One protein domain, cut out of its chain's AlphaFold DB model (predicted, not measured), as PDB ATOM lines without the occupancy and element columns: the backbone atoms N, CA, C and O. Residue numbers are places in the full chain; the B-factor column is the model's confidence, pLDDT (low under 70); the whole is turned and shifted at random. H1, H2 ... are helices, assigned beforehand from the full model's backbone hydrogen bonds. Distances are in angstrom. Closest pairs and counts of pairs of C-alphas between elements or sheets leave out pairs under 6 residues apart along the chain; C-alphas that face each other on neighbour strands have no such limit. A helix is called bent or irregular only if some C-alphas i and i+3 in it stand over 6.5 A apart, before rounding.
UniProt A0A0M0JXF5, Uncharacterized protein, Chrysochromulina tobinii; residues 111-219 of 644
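This is residues 111 to 219 of the 644 residues of an uncharacterized protein of Chrysochromulina tobinii (UniProt A0A0M0JXF5). The long helix H7 packs with its first part, residues 194 to 202, on a small body of shorter helices, and its far part sticks out with the last residues as an arm, residues 207 to 219. In the body, short H2 is in the middle, H3 runs side by side with the first part of H7, H4 crosses H2 and H3, H1 packs on H3 and H4, and little H5 packs on H2 with H6 near it. The printed part has 109 residues with seven named helices, H1 to H7 in chain order, and no named strand: the class is all helix. It is compact, with a radius of gyration of the C-alphas of 14.1 A, and spans 46 by 31 by 19 A.

H7, residues 194 to 217, is 34.5 A long, from C-alpha 194 at (136.534, 131.608, 180.024) to C-alpha 217 at (113.332, 136.333, 154.915). H3, residues 144 to 157, is 20.0 A long, and H4, residues 167 to 177, is 15.5 A. H2, residues 124 to 130, measures 10.6 A and is only just irregular, with C-alphas 125 and 128 6.9 A apart. H1, residues 116 to 120, begins at C-alpha (149.051, 134.352, 173.295) and measures 6.2 A; H5, residues 181 to 184, measures 5.4 A, and H6, residues 187 to 190, 5.0 A.

H7 touches H3 with residues 194 to 202 alone, at a shallow tilt of 9 degrees, the same way; the closest C-alphas, of Glu 150 and Thr 198, are 6.4 A apart. H7 touches H2 with residues 194 to 201 alone, closest at Leu 130 and Pro 194, C-alphas 5.3 A apart, only just about perpendicular at 72 degrees. H2 touches H4, about perpendicular at 79 degrees, with the C-alphas of Ala 125 and Ala 174 closest at 5.5 A. H2 also touches H5, closest at the C-alphas of Pro 128 and Phe 184, 5.3 A. H6 touches no helix but is near H2, the C-alphas of Pro 128 and Gln 190 being closest at 7.3 A. H3 only just touches H4, with 3 pairs of C-alphas within 8 A, the closest those of Cys 155 and Leu 173 at 6.7 A. H1 touches H3, closest at the C-alphas of Leu 117 and Pro 144, 6.2 A. Among the four touching pairs of H2, H3, H4 and H7, one is at a shallow tilt: the packing is mostly crossed. H1 and H7 are apart. Every O i to N i+4 pair is within hydrogen-bond range in H1, H3, H4 and H7; in H2 1 of 3 is, beside 3 of 4 O i to N i+3 pairs, and H5 and H6 are too short for an O i to N i+4 pair.

The C-alphas of Glu 114 and Val 219, 47.7 A apart, are the two farthest apart. The printed part has no cut; the link from H2 to H3, residues 131 to 143, is long. The mean pLDDT of the printed part is 70.8, and 46 residues are under 70, among them residues 111 to 121, 133 to 146 and 207 to 219.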
ATOM      1  N   LEU A 111     151.133 132.698 166.551       65.06
ATOM      2  CA  LEU A 111     150.833 132.649 167.974       65.06
ATOM      3  C   LEU A 111     151.077 131.230 168.507       65.06
ATOM      4  O   LEU A 111     150.842 130.236 167.822       65.06
ATOM      5  N   THR A 112     151.534 131.142 169.749       64.00
ATOM      6  CA  THR A 112     151.717 129.899 170.502       64.00
ATOM      7  C   THR A 112     150.940 129.983 171.810       64.00
ATOM      8  O   THR A 112     150.504 131.056 172.228       64.00
ATOM      9  N   VAL A 113     150.807 128.853 172.509       57.28
ATOM     10  CA  VAL A 113     150.207 128.816 173.853       57.28
ATOM     11  C   VAL A 113     150.916 129.773 174.822       57.28
ATOM     12  O   VAL A 113     150.278 130.277 175.736       57.28
ATOM     13  N   GLU A 114     152.205 130.053 174.630       55.28
ATOM     14  CA  GLU A 114     153.019 130.853 175.553       55.28
ATOM     15  C   GLU A 114     152.972 132.355 175.243       55.28
ATOM     16  O   GLU A 114     152.900 133.164 176.169       55.28
ATOM     17  N   ASN A 115     152.953 132.752 173.962       60.84
ATOM     18  CA  ASN A 115     152.913 134.171 173.580       60.84
ATOM     19  C   ASN A 115     151.488 134.765 173.519       60.84
ATOM     20  O   ASN A 115     151.344 135.990 173.497       60.84
ATOM     21  N   ILE A 116     150.438 133.930 173.549       63.41
ATOM     22  CA  ILE A 116     149.051 134.352 173.295       63.41
ATOM     23  C   ILE A 116     148.570 135.493 174.198       63.41
ATOM     24  O   ILE A 116     147.897 136.403 173.719       63.41
ATOM     25  N   LEU A 117     148.932 135.490 175.488       62.66
ATOM     26  CA  LEU A 117     148.494 136.534 176.420       62.66
ATOM     27  C   LEU A 117     149.092 137.900 176.060       62.66
ATOM     28  O   LEU A 117     148.361 138.882 176.050       62.66
ATOM     29  N   LEU A 118     150.374 137.949 175.676       63.72
ATOM     30  CA  LEU A 118     151.052 139.188 175.276       63.72
ATOM     31  C   LEU A 118     150.410 139.815 174.031       63.72
ATOM     32  O   LEU A 118     150.345 141.037 173.921       63.72
ATOM     33  N   ALA A 119     149.909 138.987 173.111       64.50
ATOM     34  CA  ALA A 119     149.170 139.458 171.947       64.50
ATOM     35  C   ALA A 119     147.736 139.898 172.310       64.50
ATOM     36  O   ALA A 119     147.278 140.937 171.843       64.50
ATOM     37  N   VAL A 120     147.040 139.163 173.188       69.81
ATOM     38  CA  VAL A 120     145.711 139.542 173.715       69.81
ATOM     39  C   VAL A 120     145.747 140.879 174.458       69.81
ATOM     40  O   VAL A 120     144.838 141.685 174.283       69.81
ATOM     41  N   ASP A 121     146.796 141.139 175.239       68.31
ATOM     42  CA  ASP A 121     146.964 142.378 176.010       68.31
ATOM     43  C   ASP A 121     147.058 143.639 175.129       68.31
ATOM     44  O   ASP A 121     146.798 144.740 175.608       68.31
ATOM     45  N   HIS A 122     147.419 143.501 173.848       70.19
ATOM     46  CA  HIS A 122     147.374 144.610 172.891       70.19
ATOM     47  C   HIS A 122     145.935 144.961 172.475       70.19
ATOM     48  O   HIS A 122     145.626 146.111 172.168       70.19
ATOM     49  N   TYR A 123     145.041 143.971 172.457       74.44
ATOM     50  CA  TYR A 123     143.675 144.104 171.972       74.44
ATOM     51  C   TYR A 123     142.695 144.193 173.147       74.44
ATOM     52  O   TYR A 123     141.990 143.229 173.446       74.44
ATOM     53  N   GLU A 124     142.607 145.373 173.777       75.56
ATOM     54  CA  GLU A 124     141.779 145.635 174.974       75.56
ATOM     55  C   GLU A 124     140.347 145.067 174.884       75.56
ATOM     56  O   GLU A 124     139.807 144.573 175.871       75.56
ATOM     57  N   ALA A 125     139.755 145.046 173.683       79.81
ATOM     58  CA  ALA A 125     138.439 144.465 173.413       79.81
ATOM     59  C   ALA A 125     138.285 142.980 173.819       79.81
ATOM     60  O   ALA A 125     137.188 142.571 174.211       79.81
ATOM     61  N   LEU A 126     139.358 142.185 173.725       80.94
ATOM     62  CA  LEU A 126     139.381 140.751 174.043       80.94
ATOM     63  C   LEU A 126     139.559 140.475 175.544       80.94
ATOM     64  O   LEU A 126     139.194 139.397 176.013       80.94
ATOM     65  N   ILE A 127     140.096 141.432 176.307       78.81
ATOM     66  CA  ILE A 127     140.506 141.199 177.697       78.81
ATOM     67  C   ILE A 127     139.298 140.907 178.613       78.81
ATOM     68  O   ILE A 127     139.335 139.886 179.301       78.81
ATOM     69  N   PRO A 128     138.180 141.670 178.594       77.38
ATOM     70  CA  PRO A 128     136.991 141.330 179.388       77.38
ATOM     71  C   PRO A 128     136.331 140.015 178.962       77.38
ATOM     72  O   PRO A 128     135.770 139.296 179.792       77.38
ATOM     73  N   ILE A 129     136.404 139.701 177.665       82.06
ATOM     74  CA  ILE A 129     135.788 138.514 177.067       82.06
ATOM     75  C   ILE A 129     136.468 137.237 177.566       82.06
ATOM     76  O   ILE A 129     135.778 136.279 177.897       82.06
ATOM     77  N   LEU A 130     137.798 137.244 177.678       77.94
ATOM     78  CA  LEU A 130     138.571 136.106 178.177       77.94
ATOM     79  C   LEU A 130     138.662 136.109 179.712       77.94
ATOM     80  O   LEU A 130     138.307 135.120 180.352       77.94
ATOM     81  N   GLY A 131     139.119 137.215 180.307       72.12
ATOM     82  CA  GLY A 131     139.340 137.352 181.749       72.12
ATOM     83  C   GLY A 131     140.215 138.544 182.116       72.12
ATOM     84  O   GLY A 131     141.417 138.523 181.860       72.12
ATOM     85  N   GLN A 132     139.627 139.539 182.780       70.00
ATOM     86  CA  GLN A 132     140.357 140.594 183.488       70.00
ATOM     87  C   GLN A 132     140.721 140.133 184.903       70.00
ATOM     88  O   GLN A 132     140.081 139.241 185.464       70.00
ATOM     89  N   ASP A 133     141.739 140.756 185.496       61.34
ATOM     90  CA  ASP A 133     142.046 140.551 186.913       61.34
ATOM     91  C   ASP A 133     141.033 141.251 187.844       61.34
ATOM     92  O   ASP A 133     140.245 142.114 187.444       61.34
ATOM     93  N   SER A 134     141.085 140.891 189.126       48.75
ATOM     94  CA  SER A 134     140.207 141.407 190.183       48.75
ATOM     95  C   SER A 134     140.431 142.881 190.558       48.75
ATOM     96  O   SER A 134     139.694 143.399 191.396       48.75
ATOM     97  N   SER A 135     141.397 143.571 189.943       49.22
ATOM     98  CA  SER A 135     141.589 145.026 190.045       49.22
ATOM     99  C   SER A 135     140.955 145.808 188.882       49.22
ATOM    100  O   SER A 135     141.065 147.032 188.834       49.22
ATOM    101  N   GLY A 136     140.266 145.124 187.956       51.38
ATOM    102  CA  GLY A 136     139.749 145.719 186.719       51.38
ATOM    103  C   GLY A 136     140.820 145.824 185.629       51.38
ATOM    104  O   GLY A 136     140.839 146.783 184.859       51.38
ATOM    105  N   GLY A 137     141.750 144.865 185.612       51.72
ATOM    106  CA  GLY A 137     143.010 144.929 184.880       51.72
ATOM    107  C   GLY A 137     142.933 145.290 183.398       51.72
ATOM    108  O   GLY A 137     142.045 144.862 182.658       51.72
ATOM    109  N   ARG A 138     143.973 146.001 182.947       56.56
ATOM    110  CA  ARG A 138     144.289 146.251 181.526       56.56
ATOM    111  C   ARG A 138     145.047 145.079 180.874       56.56
ATOM    112  O   ARG A 138     145.806 145.291 179.936       56.56
ATOM    113  N   PHE A 139     144.923 143.879 181.437       60.59
ATOM    114  CA  PHE A 139     145.705 142.695 181.085       60.59
ATOM    115  C   PHE A 139     144.867 141.431 181.258       60.59
ATOM    116  O   PHE A 139     143.998 141.369 182.133       60.59
ATOM    117  N   CYS A 140     145.145 140.415 180.443       66.88
ATOM    118  CA  CYS A 140     144.480 139.124 180.543       66.88
ATOM    119  C   CYS A 140     145.020 138.329 181.743       66.88
ATOM    120  O   CYS A 140     146.235 138.159 181.895       66.88
ATOM    121  N   ALA A 141     144.105 137.841 182.581       67.12
ATOM    122  CA  ALA A 141     144.373 137.090 183.812       67.12
ATOM    123  C   ALA A 141     144.137 135.571 183.671       67.12
ATOM    124  O   ALA A 141     144.226 134.823 184.646       67.12
ATOM    125  N   VAL A 142     143.806 135.104 182.464       67.38
ATOM    126  CA  VAL A 142     143.497 133.698 182.166       67.38
ATOM    127  C   VAL A 142     144.780 132.884 181.978       67.38
ATOM    128  O   VAL A 142     145.766 133.384 181.443       67.38
ATOM    129  N   ALA A 143     144.763 131.601 182.353       67.94
ATOM    130  CA  ALA A 143     145.853 130.680 182.033       67.94
ATOM    131  C   ALA A 143     146.086 130.605 180.501       67.94
ATOM    132  O   ALA A 143     145.109 130.457 179.759       67.94
ATOM    133  N   PRO A 144     147.340 130.643 180.002       62.25
ATOM    134  CA  PRO A 144     147.606 130.773 178.564       62.25
ATOM    135  C   PRO A 144     146.970 129.666 177.702       62.25
ATOM    136  O   PRO A 144     146.416 129.940 176.640       62.25
ATOM    137  N   SER A 145     146.949 128.425 178.197       67.56
ATOM    138  CA  SER A 145     146.319 127.269 177.538       67.56
ATOM    139  C   SER A 145     144.794 127.369 177.417       67.56
ATOM    140  O   SER A 145     144.227 126.915 176.420       67.56
ATOM    141  N   ALA A 146     144.123 127.991 178.390       69.38
ATOM    142  CA  ALA A 146     142.693 128.266 178.309       69.38
ATOM    143  C   ALA A 146     142.428 129.408 177.316       69.38
ATOM    144  O   ALA A 146     141.659 129.219 176.378       69.38
ATOM    145  N   ALA A 147     143.144 130.536 177.430       72.19
ATOM    146  CA  ALA A 147     143.024 131.656 176.489       72.19
ATOM    147  C   ALA A 147     143.239 131.221 175.025       72.19
ATOM    148  O   ALA A 147     142.452 131.576 174.151       72.19
ATOM    149  N   TRP A 148     144.248 130.382 174.767       78.06
ATOM    150  CA  TRP A 148     144.509 129.760 173.464       78.06
ATOM    151  C   TRP A 148     143.321 128.947 172.925       78.06
ATOM    152  O   TRP A 148     142.962 129.056 171.750       78.06
ATOM    153  N   THR A 149     142.694 128.143 173.787       84.06
ATOM    154  CA  THR A 149     141.559 127.277 173.432       84.06
ATOM    155  C   THR A 149     140.313 128.103 173.100       84.06
ATOM    156  O   THR A 149     139.663 127.864 172.078       84.06
ATOM    157  N   GLU A 150     140.026 129.130 173.901       86.81
ATOM    158  CA  GLU A 150     138.907 130.048 173.668       86.81
ATOM    159  C   GLU A 150     139.089 130.872 172.387       86.81
ATOM    160  O   GLU A 150     138.176 130.958 171.566       86.81
ATOM    161  N   ILE A 151     140.289 131.410 172.144       85.56
ATOM    162  CA  ILE A 151     140.596 132.188 170.934       85.56
ATOM    163  C   ILE A 151     140.457 131.335 169.672       85.56
ATOM    164  O   ILE A 151     139.827 131.774 168.711       85.56
ATOM    165  N   ARG A 152     140.969 130.097 169.672       85.38
ATOM    166  CA  ARG A 152     140.765 129.160 168.551       85.38
ATOM    167  C   ARG A 152     139.282 128.896 168.292       85.38
ATOM    168  O   ARG A 152     138.861 128.851 167.137       85.38
ATOM    169  N   THR A 153     138.491 128.761 169.354       85.88
ATOM    170  CA  THR A 153     137.042 128.521 169.282       85.88
ATOM    171  C   THR A 153     136.304 129.733 168.701       85.88
ATOM    172  O   THR A 153     135.497 129.585 167.779       85.88
ATOM    173  N   LEU A 154     136.643 130.940 169.164       85.88
ATOM    174  CA  LEU A 154     136.111 132.212 168.671       85.88
ATOM    175  C   LEU A 154     136.498 132.491 167.209       85.88
ATOM    176  O   LEU A 154     135.631 132.859 166.415       85.88
ATOM    177  N   CYS A 155     137.758 132.283 166.811       85.06
ATOM    178  CA  CYS A 155     138.188 132.437 165.416       85.06
ATOM    179  C   CYS A 155     137.429 131.479 164.487       85.06
ATOM    180  O   CYS A 155     136.800 131.932 163.527       85.06
ATOM    181  N   ALA A 156     137.399 130.183 164.820       82.19
ATOM    182  CA  ALA A 156     136.728 129.166 164.012       82.19
ATOM    183  C   ALA A 156     135.225 129.450 163.831       82.19
ATOM    184  O   ALA A 156     134.714 129.381 162.713       82.19
ATOM    185  N   ARG A 157     134.515 129.827 164.906       81.06
ATOM    186  CA  ARG A 157     133.077 130.151 164.855       81.06
ATOM    187  C   ARG A 157     132.770 131.490 164.183       81.06
ATOM    188  O   ARG A 157     131.746 131.605 163.520       81.06
ATOM    189  N   THR A 158     133.649 132.488 164.284       76.06
ATOM    190  CA  THR A 158     133.470 133.784 163.597       76.06
ATOM    191  C   THR A 158     133.924 133.776 162.130       76.06
ATOM    192  O   THR A 158     133.950 134.836 161.493       76.06
ATOM    193  N   GLY A 159     134.284 132.612 161.577       73.31
ATOM    194  CA  GLY A 159     134.717 132.452 160.186       73.31
ATOM    195  C   GLY A 159     136.104 133.033 159.888       73.31
ATOM    196  O   GLY A 159     136.404 133.335 158.734       73.31
ATOM    197  N   ILE A 160     136.937 133.231 160.913       78.44
ATOM    198  CA  ILE A 160     138.349 133.596 160.757       78.44
ATOM    199  C   ILE A 160     139.130 132.293 160.549       78.44
ATOM    200  O   ILE A 160     139.016 131.355 161.340       78.44
ATOM    201  N   ARG A 161     139.879 132.193 159.447       59.50
ATOM    202  CA  ARG A 161     140.612 130.968 159.103       59.50
ATOM    203  C   ARG A 161     141.817 130.787 160.026       59.50
ATOM    204  O   ARG A 161     142.809 131.458 159.791       59.50
ATOM    205  N   ALA A 162     141.776 129.793 160.913       53.41
ATOM    206  CA  ALA A 162     142.809 128.748 161.009       53.41
ATOM    207  C   ALA A 162     142.544 127.772 162.173       53.41
ATOM    208  O   ALA A 162     141.785 128.053 163.098       53.41
ATOM    209  N   SER A 163     143.234 126.628 162.147       57.03
ATOM    210  CA  SER A 163     143.527 125.824 163.342       57.03
ATOM    211  C   SER A 163     144.573 126.481 164.256       57.03
ATOM    212  O   SER A 163     144.673 126.120 165.424       57.03
ATOM    213  N   GLU A 164     145.345 127.431 163.734       67.25
ATOM    214  CA  GLU A 164     146.480 128.111 164.364       67.25
ATOM    215  C   GLU A 164     146.367 129.615 164.052       67.25
ATOM    216  O   GLU A 164     146.681 130.013 162.930       67.25
ATOM    217  N   PRO A 165     145.841 130.446 164.970       67.50
ATOM    218  CA  PRO A 165     145.655 131.872 164.717       67.50
ATOM    219  C   PRO A 165     147.000 132.609 164.635       67.50
ATOM    220  O   PRO A 165     147.938 132.291 165.369       67.50
ATOM    221  N   VAL A 166     147.075 133.643 163.799       74.19
ATOM    222  CA  VAL A 166     148.195 134.606 163.774       74.19
ATOM    223  C   VAL A 166     147.804 135.931 164.431       74.19
ATOM    224  O   VAL A 166     146.625 136.190 164.682       74.19
ATOM    225  N   VAL A 167     148.774 136.816 164.687       66.31
ATOM    226  CA  VAL A 167     148.517 138.150 165.277       66.31
ATOM    227  C   VAL A 167     147.426 138.924 164.513       66.31
ATOM    228  O   VAL A 167     146.531 139.505 165.127       66.31
ATOM    229  N   GLY A 168     147.436 138.880 163.176       68.50
ATOM    230  CA  GLY A 168     146.412 139.523 162.341       68.50
ATOM    231  C   GLY A 168     144.979 139.013 162.572       68.50
ATOM    232  O   GLY A 168     144.030 139.792 162.455       68.50
ATOM    233  N   ASP A 169     144.799 137.749 162.968       77.31
ATOM    234  CA  ASP A 169     143.477 137.187 163.274       77.31
ATOM    235  C   ASP A 169     142.901 137.774 164.565       77.31
ATOM    236  O   ASP A 169     141.698 138.036 164.638       77.31
ATOM    237  N   LEU A 170     143.753 138.048 165.562       76.69
ATOM    238  CA  LEU A 170     143.340 138.710 166.802       76.69
ATOM    239  C   LEU A 170     142.834 140.129 166.540       76.69
ATOM    240  O   LEU A 170     141.836 140.520 167.139       76.69
ATOM    241  N   ALA A 171     143.444 140.875 165.614       77.81
ATOM    242  CA  ALA A 171     142.951 142.195 165.221       77.81
ATOM    243  C   ALA A 171     141.543 142.120 164.598       77.81
ATOM    244  O   ALA A 171     140.654 142.897 164.956       77.81
ATOM    245  N   ILE A 172     141.306 141.147 163.707       79.56
ATOM    246  CA  ILE A 172     139.992 140.912 163.085       79.56
ATOM    247  C   ILE A 172     138.964 140.466 164.138       79.56
ATOM    248  O   ILE A 172     137.815 140.920 164.115       79.56
ATOM    249  N   LEU A 173     139.358 139.597 165.074       82.50
ATOM    250  CA  LEU A 173     138.494 139.119 166.150       82.50
ATOM    251  C   LEU A 173     138.145 140.247 167.133       82.50
ATOM    252  O   LEU A 173     136.971 140.455 167.429       82.50
ATOM    253  N   ALA A 174     139.131 141.025 167.579       82.31
ATOM    254  CA  ALA A 174     138.946 142.180 168.452       82.31
ATOM    255  C   ALA A 174     138.004 143.217 167.827       82.31
ATOM    256  O   ALA A 174     137.069 143.675 168.485       82.31
ATOM    257  N   ALA A 175     138.175 143.522 166.535       81.19
ATOM    258  CA  ALA A 175     137.267 144.400 165.804       81.19
ATOM    259  C   ALA A 175     135.826 143.851 165.789       81.19
ATOM    260  O   ALA A 175     134.894 144.581 166.134       81.19
ATOM    261  N   LYS A 176     135.635 142.559 165.472       80.00
ATOM    262  CA  LYS A 176     134.315 141.895 165.489       80.00
ATOM    263  C   LYS A 176     133.655 141.889 166.872       80.00
ATOM    264  O   LYS A 176     132.436 142.018 166.943       80.00
ATOM    265  N   LEU A 177     134.429 141.712 167.945       82.06
ATOM    266  CA  LEU A 177     133.914 141.538 169.308       82.06
ATOM    267  C   LEU A 177     133.851 142.832 170.137       82.06
ATOM    268  O   LEU A 177     133.209 142.839 171.183       82.06
ATOM    269  N   SER A 178     134.442 143.932 169.663       81.44
ATOM    270  CA  SER A 178     134.490 145.248 170.331       81.44
ATOM    271  C   SER A 178     133.153 145.744 170.909       81.44
ATOM    272  O   SER A 178     133.115 146.322 171.995       81.44
ATOM    273  N   PHE A 179     132.027 145.473 170.237       78.31
ATOM    274  CA  PHE A 179     130.694 145.867 170.714       78.31
ATOM    275  C   PHE A 179     130.210 145.080 171.952       78.31
ATOM    276  O   PHE A 179     129.235 145.479 172.587       78.31
ATOM    277  N   LEU A 180     130.848 143.953 172.283       78.00
ATOM    278  CA  LEU A 180     130.547 143.129 173.460       78.00
ATOM    279  C   LEU A 180     131.391 143.516 174.674       78.00
ATOM    280  O   LEU A 180     130.958 143.275 175.799       78.00
ATOM    281  N   THR A 181     132.556 144.136 174.474       77.56
ATOM    282  CA  THR A 181     133.522 144.480 175.527       77.56
ATOM    283  C   THR A 181     132.878 145.145 176.764       77.56
ATOM    284  O   THR A 181     133.124 144.649 177.867       77.56
ATOM    285  N   PRO A 182     131.959 146.135 176.652       75.50
ATOM    286  CA  PRO A 182     131.295 146.723 177.825       75.50
ATOM    287  C   PRO A 182     130.362 145.753 178.571       75.50
ATOM    288  O   PRO A 182     130.230 145.833 179.788       75.50
ATOM    289  N   ARG A 183     129.727 144.810 177.860       77.19
ATOM    290  CA  ARG A 183     128.812 143.807 178.440       77.19
ATOM    291  C   ARG A 183     129.562 142.734 179.234       77.19
ATOM    292  O   ARG A 183     128.988 142.174 180.162       77.19
ATOM    293  N   PHE A 184     130.818 142.456 178.883       77.81
ATOM    294  CA  PHE A 184     131.657 141.459 179.559       77.81
ATOM    295  C   PHE A 184     132.580 142.056 180.637       77.81
ATOM    296  O   PHE A 184     133.045 141.315 181.495       77.81
ATOM    297  N   ALA A 185     132.784 143.377 180.676       72.31
ATOM    298  CA  ALA A 185     133.537 144.061 181.739       72.31
ATOM    299  C   ALA A 185     132.830 144.081 183.116       72.31
ATOM    300  O   ALA A 185     133.445 144.419 184.125       72.31
ATOM    301  N   GLY A 186     131.543 143.719 183.185       73.12
ATOM    302  CA  GLY A 186     130.794 143.642 184.444       73.12
ATOM    303  C   GLY A 186     131.242 142.489 185.352       73.12
ATOM    304  O   GLY A 186     131.537 141.389 184.882       73.12
ATOM    305  N   ALA A 187     131.229 142.718 186.671       62.59
ATOM    306  CA  ALA A 187     131.685 141.752 187.677       62.59
ATOM    307  C   ALA A 187     130.986 140.379 187.587       62.59
ATOM    308  O   ALA A 187     131.628 139.349 187.785       62.59
ATOM    309  N   ASP A 188     129.697 140.348 187.234       72.19
ATOM    310  CA  ASP A 188     128.919 139.110 187.074       72.19
ATOM    311  C   ASP A 188     129.399 138.250 185.893       72.19
ATOM    312  O   ASP A 188     129.255 137.030 185.912       72.19
ATOM    313  N   MET A 189     129.998 138.867 184.866       76.88
ATOM    314  CA  MET A 189     130.612 138.146 183.747       76.88
ATOM    315  C   MET A 189     132.049 137.727 184.065       76.88
ATOM    316  O   MET A 189     132.467 136.655 183.639       76.88
ATOM    317  N   GLN A 190     132.793 138.511 184.855       73.62
ATOM    318  CA  GLN A 190     134.144 138.132 185.298       73.62
ATOM    319  C   GLN A 190     134.154 136.948 186.284       73.62
ATOM    320  O   GLN A 190     135.161 136.251 186.370       73.62
ATOM    321  N   GLN A 191     133.037 136.673 186.968       75.50
ATOM    322  CA  GLN A 191     132.846 135.469 187.796       75.50
ATOM    323  C   GLN A 191     132.720 134.163 186.987       75.50
ATOM    324  O   GLN A 191     132.882 133.084 187.552       75.50
ATOM    325  N   LEU A 192     132.422 134.239 185.686       77.25
ATOM    326  CA  LEU A 192     132.260 133.070 184.815       77.25
ATOM    327  C   LEU A 192     133.615 132.544 184.332       77.25
ATOM    328  O   LEU A 192     134.559 133.315 184.122       77.25
ATOM    329  N   SER A 193     133.699 131.243 184.056       80.81
ATOM    330  CA  SER A 193     134.873 130.668 183.393       80.81
ATOM    331  C   SER A 193     135.071 131.251 181.977       80.81
ATOM    332  O   SER A 193     134.122 131.779 181.382       80.81
ATOM    333  N   PRO A 194     136.285 131.161 181.397       76.69
ATOM    334  CA  PRO A 194     136.534 131.608 180.024       76.69
ATOM    335  C   PRO A 194     135.613 130.916 179.005       76.69
ATOM    336  O   PRO A 194     135.012 131.588 178.172       76.69
ATOM    337  N   ALA A 195     135.405 129.601 179.140       82.00
ATOM    338  CA  ALA A 195     134.522 128.815 178.273       82.00
ATOM    339  C   ALA A 195     133.047 129.257 178.346       82.00
ATOM    340  O   ALA A 195     132.385 129.381 177.317       82.00
ATOM    341  N   GLU A 196     132.521 129.556 179.540       84.38
ATOM    342  CA  GLU A 196     131.150 130.076 179.696       84.38
ATOM    343  C   GLU A 196     130.981 131.476 179.089       84.38
ATOM    344  O   GLU A 196     129.888 131.830 178.635       84.38
ATOM    345  N   ARG A 197     132.049 132.283 179.059       83.50
ATOM    346  CA  ARG A 197     132.042 133.583 178.379       83.50
ATOM    347  C   ARG A 197     132.127 133.443 176.873       83.50
ATOM    348  O   ARG A 197     131.329 134.079 176.192       83.50
ATOM    349  N   THR A 198     133.005 132.584 176.359       84.75
ATOM    350  CA  THR A 198     133.039 132.223 174.936       84.75
ATOM    351  C   THR A 198     131.678 131.730 174.471       84.75
ATOM    352  O   THR A 198     131.168 132.249 173.484       84.75
ATOM    353  N   ALA A 199     131.045 130.807 175.204       85.00
ATOM    354  CA  ALA A 199     129.699 130.327 174.898       85.00
ATOM    355  C   ALA A 199     128.703 131.494 174.785       85.00
ATOM    356  O   ALA A 199     128.115 131.684 173.726       85.00
ATOM    357  N   LYS A 200     128.627 132.374 175.794       85.00
ATOM    358  CA  LYS A 200     127.747 133.557 175.752       85.00
ATOM    359  C   LYS A 200     128.086 134.548 174.633       85.00
ATOM    360  O   LYS A 200     127.187 135.213 174.128       85.00
ATOM    361  N   VAL A 201     129.355 134.688 174.240       85.06
ATOM    362  CA  VAL A 201     129.747 135.481 173.061       85.06
ATOM    363  C   VAL A 201     129.210 134.841 171.783       85.06
ATOM    364  O   VAL A 201     128.669 135.554 170.940       85.06
ATOM    365  N   LEU A 202     129.326 133.518 171.649       84.69
ATOM    366  CA  LEU A 202     128.815 132.771 170.503       84.69
ATOM    367  C   LEU A 202     127.286 132.816 170.434       84.69
ATOM    368  O   LEU A 202     126.774 133.136 169.368       84.69
ATOM    369  N   ASP A 203     126.576 132.630 171.548       82.81
ATOM    370  CA  ASP A 203     125.112 132.751 171.621       82.81
ATOM    371  C   ASP A 203     124.646 134.112 171.069       82.81
ATOM    372  O   ASP A 203     123.816 134.179 170.167       82.81
ATOM    373  N   ILE A 204     125.257 135.218 171.526       81.62
ATOM    374  CA  ILE A 204     124.910 136.582 171.080       81.62
ATOM    375  C   ILE A 204     125.257 136.816 169.594       81.62
ATOM    376  O   ILE A 204     124.654 137.674 168.941       81.62
ATOM    377  N   LEU A 205     126.239 136.096 169.046       78.62
ATOM    378  CA  LEU A 205     126.589 136.164 167.626       78.62
ATOM    379  C   LEU A 205     125.645 135.315 166.767       78.62
ATOM    380  O   LEU A 205     125.234 135.782 165.707       78.62
ATOM    381  N   GLU A 206     125.264 134.122 167.224       77.62
ATOM    382  CA  GLU A 206     124.319 133.239 166.537       77.62
ATOM    383  C   GLU A 206     122.891 133.810 166.578       77.62
ATOM    384  O   GLU A 206     122.230 133.813 165.541       77.62
ATOM    385  N   ASP A 207     122.460 134.429 167.684       69.88
ATOM    386  CA  ASP A 207     121.234 135.242 167.756       69.88
ATOM    387  C   ASP A 207     121.259 136.384 166.729       69.88
ATOM    388  O   ASP A 207     120.324 136.551 165.945       69.88
ATOM    389  N   LYS A 208     122.358 137.154 166.663       64.88
ATOM    390  CA  LYS A 208     122.505 138.242 165.679       64.88
ATOM    391  C   LYS A 208     122.538 137.746 164.236       64.88
ATOM    392  O   LYS A 208     122.092 138.470 163.344       64.88
ATOM    393  N   GLU A 209     123.068 136.554 163.978       64.31
ATOM    394  CA  GLU A 209     123.097 135.970 162.638       64.31
ATOM    395  C   GLU A 209     121.726 135.378 162.255       64.31
ATOM    396  O   GLU A 209     121.298 135.546 161.113       64.31
ATOM    397  N   GLN A 210     120.975 134.817 163.211       59.22
ATOM    398  CA  GLN A 210     119.568 134.441 163.032       59.22
ATOM    399  C   GLN A 210     118.673 135.663 162.798       59.22
ATOM    400  O   GLN A 210     117.886 135.660 161.856       59.22
ATOM    401  N   ASP A 211     118.816 136.743 163.567       53.47
ATOM    402  CA  ASP A 211     118.074 137.988 163.331       53.47
ATOM    403  C   ASP A 211     118.432 138.609 161.971       53.47
ATOM    404  O   ASP A 211     117.560 139.122 161.270       53.47
ATOM    405  N   ARG A 212     119.691 138.492 161.523       54.59
ATOM    406  CA  ARG A 212     120.103 138.854 160.153       54.59
ATOM    407  C   ARG A 212     119.489 137.966 159.071       54.59
ATOM    408  O   ARG A 212     119.366 138.447 157.943       54.59
ATOM    409  N   GLN A 213     119.155 136.710 159.369       52.03
ATOM    410  CA  GLN A 213     118.492 135.775 158.452       52.03
ATOM    411  C   GLN A 213     116.977 136.017 158.420       52.03
ATOM    412  O   GLN A 213     116.428 136.234 157.343       52.03
ATOM    413  N   ARG A 214     116.328 136.176 159.578       48.28
ATOM    414  CA  ARG A 214     114.923 136.608 159.689       48.28
ATOM    415  C   ARG A 214     114.704 137.978 159.024       48.28
ATOM    416  O   ARG A 214     113.730 138.167 158.305       48.28
ATOM    417  N   ALA A 215     115.664 138.903 159.138       44.56
ATOM    418  CA  ALA A 215     115.691 140.186 158.415       44.56
ATOM    419  C   ALA A 215     116.227 140.109 156.960       44.56
ATOM    420  O   ALA A 215     116.548 141.140 156.356       44.56
ATOM    421  N   LYS A 216     116.364 138.903 156.394       44.41
ATOM    422  CA  LYS A 216     116.429 138.638 154.942       44.41
ATOM    423  C   LYS A 216     115.134 137.978 154.459       44.41
ATOM    424  O   LYS A 216     114.659 138.324 153.390       44.41
ATOM    425  N   GLU A 217     114.566 137.065 155.244       43.31
ATOM    426  CA  GLU A 217     113.332 136.333 154.915       43.31
ATOM    427  C   GLU A 217     112.073 137.210 155.024       43.31
ATOM    428  O   GLU A 217     111.168 137.101 154.204       43.31
ATOM    429  N   GLY A 218     112.029 138.121 156.001       40.06
ATOM    430  CA  GLY A 218     110.916 139.052 156.223       40.06
ATOM    431  C   GLY A 218     110.969 140.356 155.418       40.06
ATOM    432  O   GLY A 218     110.222 141.277 155.736       40.06
ATOM    433  N   VAL A 219     111.859 140.482 154.424       39.56
ATOM    434  CA  VAL A 219     112.035 141.709 153.622       39.56
ATOM    435  C   VAL A 219     111.892 141.385 152.130       39.56
ATOM    436  O   VAL A 219     112.661 140.567 151.623       39.56
TER     437      VAL A 219